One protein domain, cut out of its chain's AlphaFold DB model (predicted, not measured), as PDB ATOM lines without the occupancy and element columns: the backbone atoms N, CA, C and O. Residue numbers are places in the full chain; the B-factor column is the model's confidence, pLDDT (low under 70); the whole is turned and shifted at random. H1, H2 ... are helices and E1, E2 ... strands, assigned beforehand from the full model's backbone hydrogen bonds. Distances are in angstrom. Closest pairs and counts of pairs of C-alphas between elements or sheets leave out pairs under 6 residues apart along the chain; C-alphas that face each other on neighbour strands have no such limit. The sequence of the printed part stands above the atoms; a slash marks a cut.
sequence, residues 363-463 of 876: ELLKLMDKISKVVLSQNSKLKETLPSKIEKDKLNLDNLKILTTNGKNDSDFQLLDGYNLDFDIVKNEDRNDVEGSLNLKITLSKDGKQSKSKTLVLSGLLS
ATOM      1  N   GLU A 363     -63.699  39.422  37.118       65.06
ATOM      2  CA  GLU A 363     -62.830  38.227  37.061       65.06
ATOM      3  C   GLU A 363     -61.832  38.295  35.890       65.06
ATOM      4  O   GLU A 363     -60.625  38.131  36.086       65.06
ATOM      5  N   LEU A 364     -62.317  38.619  34.684       73.19
ATOM      6  CA  LEU A 364     -61.494  38.844  33.485       73.19
ATOM      7  C   LEU A 364     -60.607  40.085  33.644       73.19
ATOM      8  O   LEU A 364     -59.458  40.072  33.199       73.19
ATOM      9  N   LEU A 365     -61.121  41.137  34.297       72.31
ATOM     10  CA  LEU A 365     -60.360  42.350  34.596       72.31
ATOM     11  C   LEU A 365     -59.281  42.082  35.657       72.31
ATOM     12  O   LEU A 365     -58.124  42.379  35.400       72.31
ATOM     13  N   LYS A 366     -59.598  41.414  36.775       74.25
ATOM     14  CA  LYS A 366     -58.630  40.999  37.812       74.25
ATOM     15  C   LYS A 366     -57.576  40.048  37.260       74.25
ATOM     16  O   LYS A 366     -56.410  40.162  37.627       74.25
ATOM     17  N   LEU A 367     -57.949  39.096  36.402       78.94
ATOM     18  CA  LEU A 367     -56.991  38.212  35.728       78.94
ATOM     19  C   LEU A 367     -56.097  38.998  34.765       78.94
ATOM     20  O   LEU A 367     -54.882  38.806  34.779       78.94
ATOM     21  N   MET A 368     -56.673  39.911  33.980       86.00
ATOM     22  CA  MET A 368     -55.908  40.774  33.084       86.00
ATOM     23  C   MET A 368     -54.991  41.731  33.855       86.00
ATOM     24  O   MET A 368     -53.849  41.924  33.450       86.00
ATOM     25  N   ASP A 369     -55.425  42.295  34.978       82.56
ATOM     26  CA  ASP A 369     -54.632  43.193  35.825       82.56
ATOM     27  C   ASP A 369     -53.505  42.459  36.553       82.56
ATOM     28  O   ASP A 369     -52.430  43.028  36.744       82.56
ATOM     29  N   LYS A 370     -53.694  41.173  36.881       84.25
ATOM     30  CA  LYS A 370     -52.626  40.323  37.427       84.25
ATOM     31  C   LYS A 370     -51.469  40.144  36.454       84.25
ATOM     32  O   LYS A 370     -50.330  40.063  36.908       84.25
ATOM     33  N   ILE A 371     -51.735  40.067  35.147       89.12
ATOM     34  CA  ILE A 371     -50.683  39.990  34.128       89.12
ATOM     35  C   ILE A 371     -49.852  41.271  34.209       89.12
ATOM     36  O   ILE A 371     -50.390  42.357  34.099       89.12
ATOM     37  N   SER A 372     -48.543  41.203  34.357       87.31
ATOM     38  CA  SER A 372     -47.723  42.411  34.497       87.31
ATOM     39  C   SER A 372     -46.679  42.557  33.412       87.31
ATOM     40  O   SER A 372     -46.365  43.674  33.000       87.31
ATOM     41  N   LYS A 373     -46.153  41.432  32.933       89.44
ATOM     42  CA  LYS A 373     -45.108  41.393  31.918       89.44
ATOM     43  C   LYS A 373     -45.354  40.250  30.954       89.44
ATOM     44  O   LYS A 373     -45.890  39.202  31.313       89.44
ATOM     45  N   VAL A 374     -44.865  40.451  29.740       90.88
ATOM     46  CA  VAL A 374     -44.659  39.391  28.762       90.88
ATOM     47  C   VAL A 374     -43.162  39.286  28.511       90.88
ATOM     48  O   VAL A 374     -42.483  40.287  28.283       90.88
ATOM     49  N   VAL A 375     -42.627  38.077  28.625       91.62
ATOM     50  CA  VAL A 375     -41.203  37.796  28.431       91.62
ATOM     51  C   VAL A 375     -41.034  36.639  27.463       91.62
ATOM     52  O   VAL A 375     -41.963  35.880  27.203       91.62
ATOM     53  N   LEU A 376     -39.832  36.486  26.925       92.06
ATOM     54  CA  LEU A 376     -39.506  35.340  26.087       92.06
ATOM     55  C   LEU A 376     -39.355  34.081  26.938       92.06
ATOM     56  O   LEU A 376     -38.650  34.081  27.952       92.06
ATOM     57  N   SER A 377     -39.952  32.986  26.476       90.00
ATOM     58  CA  SER A 377     -39.731  31.658  27.046       90.00
ATOM     59  C   SER A 377     -38.248  31.276  26.987       90.00
ATOM     60  O   SER A 377     -37.476  31.779  26.162       90.00
ATOM     61  N   GLN A 378     -37.814  30.377  27.873       86.56
ATOM     62  CA  GLN A 378     -36.395  30.027  28.012       86.56
ATOM     63  C   GLN A 378     -35.780  29.549  26.683       86.56
ATOM     64  O   GLN A 378     -34.692  30.010  26.335       86.56
ATOM     65  N   ASN A 379     -36.531  28.761  25.910       88.00
ATOM     66  CA  ASN A 379     -36.119  28.185  24.624       88.00
ATOM     67  C   ASN A 379     -36.738  28.899  23.408       88.00
ATOM     68  O   ASN A 379     -36.812  28.327  22.322       88.00
ATOM     69  N   SER A 380     -37.223  30.131  23.589       92.56
ATOM     70  CA  SER A 380     -37.865  30.893  22.519       92.56
ATOM     71  C   SER A 380     -36.893  31.188  21.380       92.56
ATOM     72  O   SER A 380     -35.843  31.801  21.599       92.56
ATOM     73  N   LYS A 381     -37.279  30.828  20.151       87.75
ATOM     74  CA  LYS A 381     -36.504  31.141  18.935       87.75
ATOM     75  C   LYS A 381     -36.510  32.640  18.613       87.75
ATOM     76  O   LYS A 381     -35.641  33.131  17.899       87.75
ATOM     77  N   LEU A 382     -37.456  33.389  19.185       91.50
ATOM     78  CA  LEU A 382     -37.562  34.835  18.991       91.50
ATOM     79  C   LEU A 382     -36.384  35.613  19.596       91.50
ATOM     80  O   LEU A 382     -36.120  36.732  19.170       91.50
ATOM     81  N   LYS A 383     -35.621  35.019  20.527       91.75
ATOM     82  CA  LYS A 383     -34.380  35.617  21.065       91.75
ATOM     83  C   LYS A 383     -33.329  35.896  19.986       91.75
ATOM     84  O   LYS A 383     -32.470  36.747  20.175       91.75
ATOM     85  N   GLU A 384     -33.409  35.182  18.867       89.69
ATOM     86  CA  GLU A 384     -32.491  35.287  17.728       89.69
ATOM     87  C   GLU A 384     -33.124  36.032  16.541       89.69
ATOM     88  O   GLU A 384     -32.572  36.049  15.444       89.69
ATOM     89  N   THR A 385     -34.296  36.646  16.737       90.56
ATOM     90  CA  THR A 385     -35.062  37.310  15.675       90.56
ATOM     91  C   THR A 385     -35.193  38.804  15.962       90.56
ATOM     92  O   THR A 385     -35.522  39.195  17.081       90.56
ATOM     93  N   LEU A 386     -34.938  39.640  14.951       90.12
ATOM     94  CA  LEU A 386     -35.175  41.087  15.032       90.12
ATOM     95  C   LEU A 386     -36.685  41.373  15.121       90.12
ATOM     96  O   LEU A 386     -37.432  40.751  14.360       90.12
ATOM     97  N   PRO A 387     -37.140  42.321  15.962       91.88
ATOM     98  CA  PRO A 387     -38.541  42.739  16.050       91.88
ATOM     99  C   PRO A 387     -39.218  42.988  14.695       91.88
ATOM    100  O   PRO A 387     -40.331  42.510  14.469       91.88
ATOM    101  N   SER A 388     -38.537  43.652  13.755       88.69
ATOM    102  CA  SER A 388     -39.020  43.915  12.391       88.69
ATOM    103  C   SER A 388     -39.361  42.654  11.596       88.69
ATOM    104  O   SER A 388     -40.241  42.711  10.739       88.69
ATOM    105  N   LYS A 389     -38.754  41.507  11.916       89.25
ATOM    106  CA  LYS A 389     -38.949  40.216  11.230       89.25
ATOM    107  C   LYS A 389     -39.925  39.271  11.934       89.25
ATOM    108  O   LYS A 389     -40.105  38.144  11.483       89.25
ATOM    109  N   ILE A 390     -40.540  39.689  13.041       90.31
ATOM    110  CA  ILE A 390     -41.464  38.833  13.795       90.31
ATOM    111  C   ILE A 390     -42.849  38.862  13.147       90.31
ATOM    112  O   ILE A 390     -43.479  39.912  13.022       90.31
ATOM    113  N   GLU A 391     -43.335  37.702  12.729       87.69
ATOM    114  CA  GLU A 391     -44.694  37.523  12.218       87.69
ATOM    115  C   GLU A 391     -45.649  37.100  13.346       87.69
ATOM    116  O   GLU A 391     -45.224  36.555  14.369       87.69
ATOM    117  N   LYS A 392     -46.951  37.383  13.179       85.00
ATOM    118  CA  LYS A 392     -47.979  37.148  14.211       85.00
ATOM    119  C   LYS A 392     -48.049  35.679  14.639       85.00
ATOM    120  O   LYS A 392     -48.179  35.395  15.823       85.00
ATOM    121  N   ASP A 393     -47.920  34.747  13.701       85.62
ATOM    122  CA  ASP A 393     -47.972  33.296  13.939       85.62
ATOM    123  C   ASP A 393     -46.873  32.791  14.895       85.62
ATOM    124  O   ASP A 393     -47.021  31.746  15.534       85.62
ATOM    125  N   LYS A 394     -45.769  33.538  15.027       88.25
ATOM    126  CA  LYS A 394     -44.685  33.225  15.967       88.25
ATOM    127  C   LYS A 394     -44.979  33.681  17.400       88.25
ATOM    128  O   LYS A 394     -44.266  33.259  18.315       88.25
ATOM    129  N   LEU A 395     -45.995  34.520  17.609       90.62
ATOM    130  CA  LEU A 395     -46.400  35.038  18.916       90.62
ATOM    131  C   LEU A 395     -47.368  34.066  19.596       90.62
ATOM    132  O   LEU A 395     -48.583  34.197  19.523       90.62
ATOM    133  N   ASN A 396     -46.812  33.058  20.258       89.38
ATOM    134  CA  ASN A 396     -47.569  32.024  20.956       89.38
ATOM    135  C   ASN A 396     -46.870  31.639  22.269       89.38
ATOM    136  O   ASN A 396     -45.747  32.070  22.536       89.38
ATOM    137  N   LEU A 397     -47.531  30.825  23.092       87.62
ATOM    138  CA  LEU A 397     -47.025  30.439  24.415       87.62
ATOM    139  C   LEU A 397     -45.776  29.534  24.371       87.62
ATOM    140  O   LEU A 397     -45.056  29.446  25.364       87.62
ATOM    141  N   ASP A 398     -45.438  28.935  23.225       87.62
ATOM    142  CA  ASP A 398     -44.164  28.214  23.079       87.62
ATOM    143  C   ASP A 398     -42.976  29.191  23.088       87.62
ATOM    144  O   ASP A 398     -41.899  28.901  23.620       87.62
ATOM    145  N   ASN A 399     -43.179  30.388  22.531       90.94
ATOM    146  CA  ASN A 399     -42.166  31.436  22.455       90.94
ATOM    147  C   ASN A 399     -42.288  32.495  23.557       90.94
ATOM    148  O   ASN A 399     -41.299  33.184  23.841       90.94
ATOM    149  N   LEU A 400     -43.466  32.643  24.160       91.75
ATOM    150  CA  LEU A 400     -43.795  33.699  25.110       91.75
ATOM    151  C   LEU A 400     -44.213  33.128  26.456       91.75
ATOM    152  O   LEU A 400     -44.937  32.143  26.551       91.75
ATOM    153  N   LYS A 401     -43.824  33.829  27.510       89.88
ATOM    154  CA  LYS A 401     -44.212  33.541  28.877       89.88
ATOM    155  C   LYS A 401     -44.850  34.781  29.477       89.88
ATOM    156  O   LYS A 401     -44.267  35.865  29.453       89.88
ATOM    157  N   ILE A 402     -46.051  34.618  30.014       89.25
ATOM    158  CA  ILE A 402     -46.745  35.689  30.721       89.25
ATOM    159  C   ILE A 402     -46.434  35.581  32.208       89.25
ATOM    160  O   ILE A 402     -46.500  34.496  32.790       89.25
ATOM    161  N   LEU A 403     -46.081  36.712  32.811       88.31
ATOM    162  CA  LEU A 403     -45.785  36.811  34.232       88.31
ATOM    163  C   LEU A 403     -46.837  37.667  34.930       88.31
ATOM    164  O   LEU A 403     -47.322  38.656  34.372       88.31
ATOM    165  N   THR A 404     -47.158  37.295  36.164       85.19
ATOM    166  CA  THR A 404     -47.968  38.081  37.091       85.19
ATOM    167  C   THR A 404     -47.115  38.732  38.161       85.19
ATOM    168  O   THR A 404     -46.161  38.114  38.638       85.19
ATOM    169  N   THR A 405     -47.511  39.918  38.626       67.12
ATOM    170  CA  THR A 405     -46.890  40.531  39.809       67.12
ATOM    171  C   THR A 405     -47.689  40.187  41.063       67.12
ATOM    172  O   THR A 405     -48.736  40.779  41.311       67.12
ATOM    173  N   ASN A 406     -47.170  39.282  41.895       55.47
ATOM    174  CA  ASN A 406     -47.661  39.055  43.260       55.47
ATOM    175  C   ASN A 406     -46.689  39.723  44.254       55.47
ATOM    176  O   ASN A 406     -45.881  39.066  44.911       55.47
ATOM    177  N   GLY A 407     -46.707  41.056  44.341       56.56
ATOM    178  CA  GLY A 407     -45.775  41.808  45.195       56.56
ATOM    179  C   GLY A 407     -44.369  41.955  44.589       56.56
ATOM    180  O   GLY A 407     -44.239  42.381  43.448       56.56
ATOM    181  N   LYS A 408     -43.296  41.668  45.349       57.00
ATOM    182  CA  LYS A 408     -41.894  41.873  44.904       57.00
ATOM    183  C   LYS A 408     -41.361  40.816  43.920       57.00
ATOM    184  O   LYS A 408     -40.275  41.024  43.385       57.00
ATOM    185  N   ASN A 409     -42.086  39.718  43.692       66.12
ATOM    186  CA  ASN A 409     -41.624  38.598  42.870       66.12
ATOM    187  C   ASN A 409     -42.583  38.334  41.698       66.12
ATOM    188  O   ASN A 409     -43.800  38.281  41.887       66.12
ATOM    189  N   ASP A 410     -42.011  38.136  40.510       78.12
ATOM    190  CA  ASP A 410     -42.739  37.728  39.306       78.12
ATOM    191  C   ASP A 410     -43.007  36.206  39.352       78.12
ATOM    192  O   ASP A 410     -42.113  35.427  39.696       78.12
ATOM    193  N   SER A 411     -44.220  35.773  38.995       80.44
ATOM    194  CA  SER A 411     -44.610  34.354  38.895       80.44
ATOM    195  C   SER A 411     -45.313  34.048  37.576       80.44
ATOM    196  O   SER A 411     -45.837  34.948  36.927       80.44
ATOM    197  N   ASP A 412     -45.347  32.778  37.182       80.56
ATOM    198  CA  ASP A 412     -45.967  32.341  35.930       80.56
ATOM    199  C   ASP A 412     -47.484  32.550  35.968       80.56
ATOM    200  O   ASP A 412     -48.155  32.116  36.907       80.56
ATOM    201  N   PHE A 413     -48.033  33.193  34.936       83.62
ATOM    202  CA  PHE A 413     -49.477  33.271  34.758       83.62
ATOM    203  C   PHE A 413     -50.000  31.905  34.308       83.62
ATOM    204  O   PHE A 413     -49.689  31.446  33.209       83.62
ATOM    205  N   GLN A 414     -50.796  31.260  35.157       79.69
ATOM    206  CA  GLN A 414     -51.498  30.035  34.790       79.69
ATOM    207  C   GLN A 414     -52.826  30.385  34.127       79.69
ATOM    208  O   GLN A 414     -53.686  31.026  34.732       79.69
ATOM    209  N   LEU A 415     -52.973  29.966  32.871       79.31
ATOM    210  CA  LEU A 415     -54.225  30.087  32.140       79.31
ATOM    211  C   LEU A 415     -55.214  29.050  32.692       79.31
ATOM    212  O   LEU A 415     -54.890  27.867  32.755       79.31
ATOM    213  N   LEU A 416     -56.385  29.506  33.132       79.50
ATOM    214  CA  LEU A 416     -57.453  28.643  33.638       79.50
ATOM    215  C   LEU A 416     -58.216  27.990  32.474       79.50
ATOM    216  O   LEU A 416     -58.302  28.568  31.388       79.50
ATOM    217  N   ASP A 417     -58.822  26.828  32.719       74.75
ATOM    218  CA  ASP A 417     -59.654  26.139  31.726       74.75
ATOM    219  C   ASP A 417     -60.798  27.042  31.223       74.75
ATOM    220  O   ASP A 417     -61.438  27.759  31.997       74.75
ATOM    221  N   GLY A 418     -61.043  27.025  29.908       76.62
ATOM    222  CA  GLY A 418     -62.051  27.867  29.241       76.62
ATOM    223  C   GLY A 418     -61.587  29.285  28.871       76.62
ATOM    224  O   GLY A 418     -62.325  30.021  28.208       76.62
ATOM    225  N   TYR A 419     -60.361  29.674  29.243       84.50
ATOM    226  CA  TYR A 419     -59.750  30.944  28.841       84.50
ATOM    227  C   TYR A 419     -58.764  30.760  27.684       84.50
ATOM    228  O   TYR A 419     -58.005  29.798  27.646       84.50
ATOM    229  N   ASN A 420     -58.726  31.733  26.773       86.31
ATOM    230  CA  ASN A 420     -57.798  31.793  25.645       86.31
ATOM    231  C   ASN A 420     -57.001  33.101  25.657       86.31
ATOM    232  O   ASN A 420     -57.565  34.179  25.862       86.31
ATOM    233  N   LEU A 421     -55.700  32.994  25.384       88.81
ATOM    234  CA  LEU A 421     -54.776  34.110  25.186       88.81
ATOM    235  C   LEU A 421     -54.444  34.246  23.701       88.81
ATOM    236  O   LEU A 421     -53.944  33.300  23.099       88.81
ATOM    237  N   ASP A 422     -54.680  35.430  23.146       89.88
ATOM    238  CA  ASP A 422     -54.237  35.807  21.805       89.88
ATOM    239  C   ASP A 422     -53.224  36.952  21.874       89.88
ATOM    240  O   ASP A 422     -53.264  37.805  22.772       89.88
ATOM    241  N   PHE A 423     -52.321  36.963  20.902       91.75
ATOM    242  CA  PHE A 423     -51.206  37.889  20.815       91.75
ATOM    243  C   PHE A 423     -51.212  38.571  19.454       91.75
ATOM    244  O   PHE A 423     -51.233  37.914  18.414       91.75
ATOM    245  N   ASP A 424     -51.152  39.899  19.455       89.50
ATOM    246  CA  ASP A 424     -51.124  40.673  18.220       89.50
ATOM    247  C   ASP A 424     -50.098  41.805  18.251       89.50
ATOM    248  O   ASP A 424     -49.697  42.294  19.313       89.50
ATOM    249  N   ILE A 425     -49.697  42.235  17.057       87.38
ATOM    250  CA  ILE A 425     -48.789  43.363  16.845       87.38
ATOM    251  C   ILE A 425     -49.650  44.577  16.515       87.38
ATOM    252  O   ILE A 425     -50.421  44.557  15.561       87.38
ATOM    253  N   VAL A 426     -49.546  45.629  17.328       73.38
ATOM    254  CA  VAL A 426     -50.468  46.773  17.255       73.38
ATOM    255  C   VAL A 426     -50.245  47.583  15.974       73.38
ATOM    256  O   VAL A 426     -51.209  47.832  15.246       73.38
ATOM    257  N   LYS A 427     -48.997  47.960  15.670       75.69
ATOM    258  CA  LYS A 427     -48.562  48.634  14.431       75.69
ATOM    259  C   LYS A 427     -47.113  48.265  14.079       75.69
ATOM    260  O   LYS A 427     -46.385  47.700  14.886       75.69
ATOM    261  N   ASN A 428     -46.653  48.622  12.878       64.69
ATOM    262  CA  ASN A 428     -45.241  48.442  12.495       64.69
ATOM    263  C   ASN A 428     -44.277  49.341  13.288       64.69
ATOM    264  O   ASN A 428     -43.147  48.939  13.535       64.69
ATOM    265  N   GLU A 429     -44.734  50.516  13.724       66.44
ATOM    266  CA  GLU A 429     -43.980  51.470  14.560       66.44
ATOM    267  C   GLU A 429     -43.666  50.918  15.964       66.44
ATOM    268  O   GLU A 429     -42.795  51.427  16.660       66.44
ATOM    269  N   ASP A 430     -44.355  49.850  16.373       70.94
ATOM    270  CA  ASP A 430     -44.191  49.192  17.669       70.94
ATOM    271  C   ASP A 430     -43.038  48.178  17.709       70.94
ATOM    272  O   ASP A 430     -42.805  47.535  18.738       70.94
ATOM    273  N   ARG A 431     -42.336  48.001  16.583       86.81
ATOM    274  CA  ARG A 431     -41.180  47.114  16.435       86.81
ATOM    275  C   ARG A 431     -39.906  47.941  16.582       86.81
ATOM    276  O   ARG A 431     -39.617  48.781  15.735       86.81
ATOM    277  N   ASN A 432     -39.133  47.695  17.635       88.12
ATOM    278  CA  ASN A 432     -37.923  48.457  17.921       88.12
ATOM    279  C   ASN A 432     -36.672  47.573  17.803       88.12
ATOM    280  O   ASN A 432     -36.216  46.971  18.779       88.12
ATOM    281  N   ASP A 433     -36.103  47.523  16.595       89.25
ATOM    282  CA  ASP A 433     -34.864  46.784  16.305       89.25
ATOM    283  C   ASP A 433     -33.636  47.351  17.040       89.25
ATOM    284  O   ASP A 433     -32.701  46.598  17.325       89.25
ATOM    285  N   VAL A 434     -33.654  48.643  17.400       88.31
ATOM    286  CA  VAL A 434     -32.574  49.316  18.142       88.31
ATOM    287  C   VAL A 434     -32.440  48.711  19.540       88.31
ATOM    288  O   VAL A 434     -31.331  48.385  19.977       88.31
ATOM    289  N   GLU A 435     -33.572  48.530  20.224       87.44
ATOM    290  CA  GLU A 435     -33.632  48.036  21.605       87.44
ATOM    291  C   GLU A 435     -33.883  46.527  21.715       87.44
ATOM    292  O   GLU A 435     -33.662  45.933  22.776       87.44
ATOM    293  N   GLY A 436     -34.301  45.873  20.627       90.81
ATOM    294  CA  GLY A 436     -34.722  44.472  20.658       90.81
ATOM    295  C   GLY A 436     -36.011  44.302  21.465       90.81
ATOM    296  O   GLY A 436     -36.094  43.444  22.355       90.81
ATOM    297  N   SER A 437     -37.003  45.150  21.185       91.25
ATOM    298  CA  SER A 437     -38.307  45.133  21.851       91.25
ATOM    299  C   SER A 437     -39.478  45.255  20.872       91.25
ATOM    300  O   SER A 437     -39.334  45.720  19.740       91.25
ATOM    301  N   LEU A 438     -40.642  44.773  21.307       91.62
ATOM    302  CA  LEU A 438     -41.879  44.747  20.528       91.62
ATOM    303  C   LEU A 438     -43.072  45.063  21.437       91.62
ATOM    304  O   LEU A 438     -43.275  44.354  22.426       91.62
ATOM    305  N   ASN A 439     -43.888  46.071  21.110       89.50
ATOM    306  CA  ASN A 439     -45.160  46.258  21.820       89.50
ATOM    307  C   ASN A 439     -46.180  45.229  21.331       89.50
ATOM    308  O   ASN A 439     -46.484  45.131  20.142       89.50
ATOM    309  N   LEU A 440     -46.723  44.475  22.277       90.56
ATOM    310  CA  LEU A 440     -47.558  43.315  22.029       90.56
ATOM    311  C   LEU A 440     -48.924  43.532  22.668       90.56
ATOM    312  O   LEU A 440     -49.021  43.766  23.876       90.56
ATOM    313  N   LYS A 441     -49.989  43.453  21.869       91.12
ATOM    314  CA  LYS A 441     -51.359  43.448  22.378       91.12
ATOM    315  C   LYS A 441     -51.710  42.037  22.800       91.12
ATOM    316  O   LYS A 441     -51.754  41.126  21.982       91.12
ATOM    317  N   ILE A 442     -51.988  41.884  24.082       91.81
ATOM    318  CA  ILE A 442     -52.406  40.627  24.683       91.81
ATOM    319  C   ILE A 442     -53.911  40.702  24.877       91.81
ATOM    320  O   ILE A 442     -54.397  41.656  25.487       91.81
ATOM    321  N   THR A 443     -54.639  39.717  24.362       90.56
ATOM    322  CA  THR A 443     -56.093  39.612  24.507       90.56
ATOM    323  C   THR A 443     -56.433  38.341  25.268       90.56
ATOM    324  O   THR A 443     -56.136  37.246  24.806       90.56
ATOM    325  N   LEU A 444     -57.054  38.484  26.439       89.94
ATOM    326  CA  LEU A 444     -57.599  37.368  27.210       89.94
ATOM    327  C   LEU A 444     -59.090  37.275  26.902       89.94
ATOM    328  O   LEU A 444     -59.804  38.274  27.011       89.94
ATOM    329  N   SER A 445     -59.551  36.091  26.524       87.50
ATOM    330  CA  SER A 445     -60.958  35.821  26.240       87.50
ATOM    331  C   SER A 445     -61.460  34.600  27.000       87.50
ATOM    332  O   SER A 445     -60.682  33.693  27.281       87.50
ATOM    333  N   LYS A 446     -62.752  34.584  27.335       82.31
ATOM    334  CA  LYS A 446     -63.447  33.446  27.956       82.31
ATOM    335  C   LYS A 446     -64.584  33.011  27.035       82.31
ATOM    336  O   LYS A 446     -65.375  33.859  26.602       82.31
ATOM    337  N   ASP A 447     -64.612  31.729  26.676       76.81
ATOM    338  CA  ASP A 447     -65.641  31.114  25.818       76.81
ATOM    339  C   ASP A 447     -65.897  31.843  24.476       76.81
ATOM    340  O   ASP A 447     -66.994  31.797  23.918       76.81
ATOM    341  N   GLY A 448     -64.902  32.583  23.965       65.25
ATOM    342  CA  GLY A 448     -64.972  33.321  22.695       65.25
ATOM    343  C   GLY A 448     -65.930  34.524  22.652       65.25
ATOM    344  O   GLY A 448     -66.074  35.127  21.591       65.25
ATOM    345  N   LYS A 449     -66.583  34.897  23.765       66.38
ATOM    346  CA  LYS A 449     -67.603  35.970  23.799       66.38
ATOM    347  C   LYS A 449     -67.151  37.235  24.524       66.38
ATOM    348  O   LYS A 449     -67.463  38.337  24.082       66.38
ATOM    349  N   GLN A 450     -66.429  37.091  25.632       71.31
ATOM    350  CA  GLN A 450     -65.908  38.219  26.409       71.31
ATOM    351  C   GLN A 450     -64.403  38.316  26.206       71.31
ATOM    352  O   GLN A 450     -63.713  37.304  26.311       71.31
ATOM    353  N   SER A 451     -63.893  39.517  25.924       82.75
ATOM    354  CA  SER A 451     -62.457  39.755  25.790       82.75
ATOM    355  C   SER A 451     -62.023  41.054  26.462       82.75
ATOM    356  O   SER A 451     -62.744  42.055  26.479       82.75
ATOM    357  N   LYS A 452     -60.818  41.031  27.027       85.75
ATOM    358  CA  LYS A 452     -60.091  42.218  27.481       85.75
ATOM    359  C   LYS A 452     -58.725  42.214  26.825       85.75
ATOM    360  O   LYS A 452     -58.133  41.153  26.640       85.75
ATOM    361  N   SER A 453     -58.221  43.399  26.499       88.25
ATOM    362  CA  SER A 453     -56.909  43.557  25.882       88.25
ATOM    363  C   SER A 453     -56.082  44.601  26.610       88.25
ATOM    364  O   SER A 453     -56.622  45.606  27.071       88.25
ATOM    365  N   LYS A 454     -54.766  44.406  26.628       89.38
ATOM    366  CA  LYS A 454     -53.807  45.456  26.979       89.38
ATOM    367  C   LYS A 454     -52.496  45.276  26.230       89.38
ATOM    368  O   LYS A 454     -52.184  44.178  25.777       89.38
ATOM    369  N   THR A 455     -51.732  46.353  26.121       91.25
ATOM    370  CA  THR A 455     -50.439  46.353  25.438       91.25
ATOM    371  C   THR A 455     -49.313  46.251  26.457       91.25
ATOM    372  O   THR A 455     -49.287  47.021  27.416       91.25
ATOM    373  N   LEU A 456     -48.387  45.317  26.251       91.25
ATOM    374  CA  LEU A 456     -47.173  45.161  27.054       91.25
ATOM    375  C   LEU A 456     -45.941  45.117  26.153       91.25
ATOM    376  O   LEU A 456     -46.011  44.680  25.008       91.25
ATOM    377  N   VAL A 457     -44.800  45.542  26.691       90.56
ATOM    378  CA  VAL A 457     -43.521  45.511  25.975       90.56
ATOM    379  C   VAL A 457     -42.886  44.132  26.130       90.56
ATOM    380  O   VAL A 457     -42.490  43.747  27.232       90.56
ATOM    381  N   LEU A 458     -42.740  43.401  25.027       91.50
ATOM    382  CA  LEU A 458     -41.898  42.212  24.962       91.50
ATOM    383  C   LEU A 458     -40.445  42.648  24.780       91.50
ATOM    384  O   LEU A 458     -40.093  43.251  23.770       91.50
ATOM    385  N   SER A 459     -39.604  42.337  25.761       86.94
ATOM    386  CA  SER A 459     -38.172  42.663  25.750       86.94
ATOM    387  C   SER A 459     -37.310  41.404  25.649       86.94
ATOM    388  O   SER A 459     -37.749  40.305  25.995       86.94
ATOM    389  N   GLY A 460     -36.053  41.570  25.231       86.56
ATOM    390  CA  GLY A 460     -35.081  40.474  25.132       86.56
ATOM    391  C   GLY A 460     -35.023  39.805  23.759       86.56
ATOM    392  O   GLY A 460     -34.415  38.740  23.641       86.56
ATOM    393  N   LEU A 461     -35.641  40.417  22.744       92.62
ATOM    394  CA  LEU A 461     -35.467  40.041  21.344       92.62
ATOM    395  C   LEU A 461     -34.064  40.448  20.869       92.62
ATOM    396  O   LEU A 461     -33.349  41.206  21.542       92.62
ATOM    397  N   LEU A 462     -33.670  39.944  19.702       91.12
ATOM    398  CA  LEU A 462     -32.401  40.312  19.088       91.12
ATOM    399  C   LEU A 462     -32.425  41.807  18.738       91.12
ATOM    400  O   LEU A 462     -33.384  42.278  18.133       91.12
ATOM    401  N   SER A 463     -31.379  42.546  19.103       90.25
ATOM    402  CA  SER A 463     -31.209  43.937  18.669       90.25
ATOM    403  C   SER A 463     -30.209  44.030  17.518       90.25
ATOM    404  O   SER A 463     -29.315  43.188  17.390       90.25
TER     405      SER A 463
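AT A GLANCE: This is residues 363 to 463 of the 876 residues of an uncharacterized protein of Mycoplasma pulmonis (strain UAB CTIP) (UniProt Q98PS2). Two small three-stranded sheets, E1 E2 E3 and E4 E5 E6, make a sandwich, partly face to face, with their strands crossed at 74 degrees. The long, strongly twisted hairpin of E5 and E6 runs most of the length of the body, H1 covers part of it near one end, and the long loop of residues 385 to 399 joins the short helix H2 to E2. The printed part has 101 residues, with two named helices and six named strands in the order H1 E1 H2 E2 E3 E4 E5 E6; both sheets are antiparallel, in the orders E1 - E2 - E3 and E4 - E5 - E6, and the class is mixed, helices and strands. The whole is compact, with a radius of gyration of the C-alphas of 13.4 A and spans of 37 by 32 by 21 A.

IN THESE COORDINATES: H1 is residues 363 to 370, beginning at C-alpha 363 (-62.830, 38.227, 37.061), and E1 is residues 371 to 376. H2 is residues 381 to 384. E2, residues 400 to 406, is 19.3 A long, and E3 is residues 409 to 412. E4, residues 419 to 425, begins at C-alpha 419 (-59.750, 30.944, 28.841) and is 20.5 A long. E5, residues 437 to 446, measures 28.4 A, and E6, residues 450 to 459, measures 28.1 A and ends at C-alpha 459 (-38.172, 42.663, 25.750).

HOW THE PARTS SIT: E4, E5 and E6 form a meander, each strand the antiparallel neighbour of the one before. N 422 and O 443 are 2.9 A apart between E4 and E5, and N 440 and O 456 are 2.8 A apart between E5 and E6, both within hydrogen-bond range. In the other sheet, N 375 of E1 and O 401 of E2 are 2.9 A apart, and N 404 of E2 and O 411 of E3 are 2.8 A apart, also within range. Between the sheets, the closest C-alphas of E1 and E6 are those of Val 374 and Leu 458, 5.5 A apart, while E2 and E5 are apart. H1 is on the sheet E4 E5 E6 at a height over the sheet of 9.3 A; it is over E5 and, only just, over E6, on which 3 of its C-alphas fall. It runs along the strands, at 14 degrees to E5 on the local plane. H1 only grazes the sheet E1 E2 E3, with its residues 365 to 370. H2 is only just not on the sheet E1 E2 E3, with 4 pairs of C-alphas within 10 A. Every O i to N i+4 pair of H1 is within hydrogen-bond range; H2 is too short for such a pair.

THE WHOLE: The two C-alphas farthest apart are those of Val 434 and Asp 447, 38.5 A. The printed part has no cut. The links H2 to E2 and E4 to E5 are long. The mean pLDDT of the printed part is 84.2; residue 363 and residues 405 to 409, 428 to 429 and 448 to 449 are under 70.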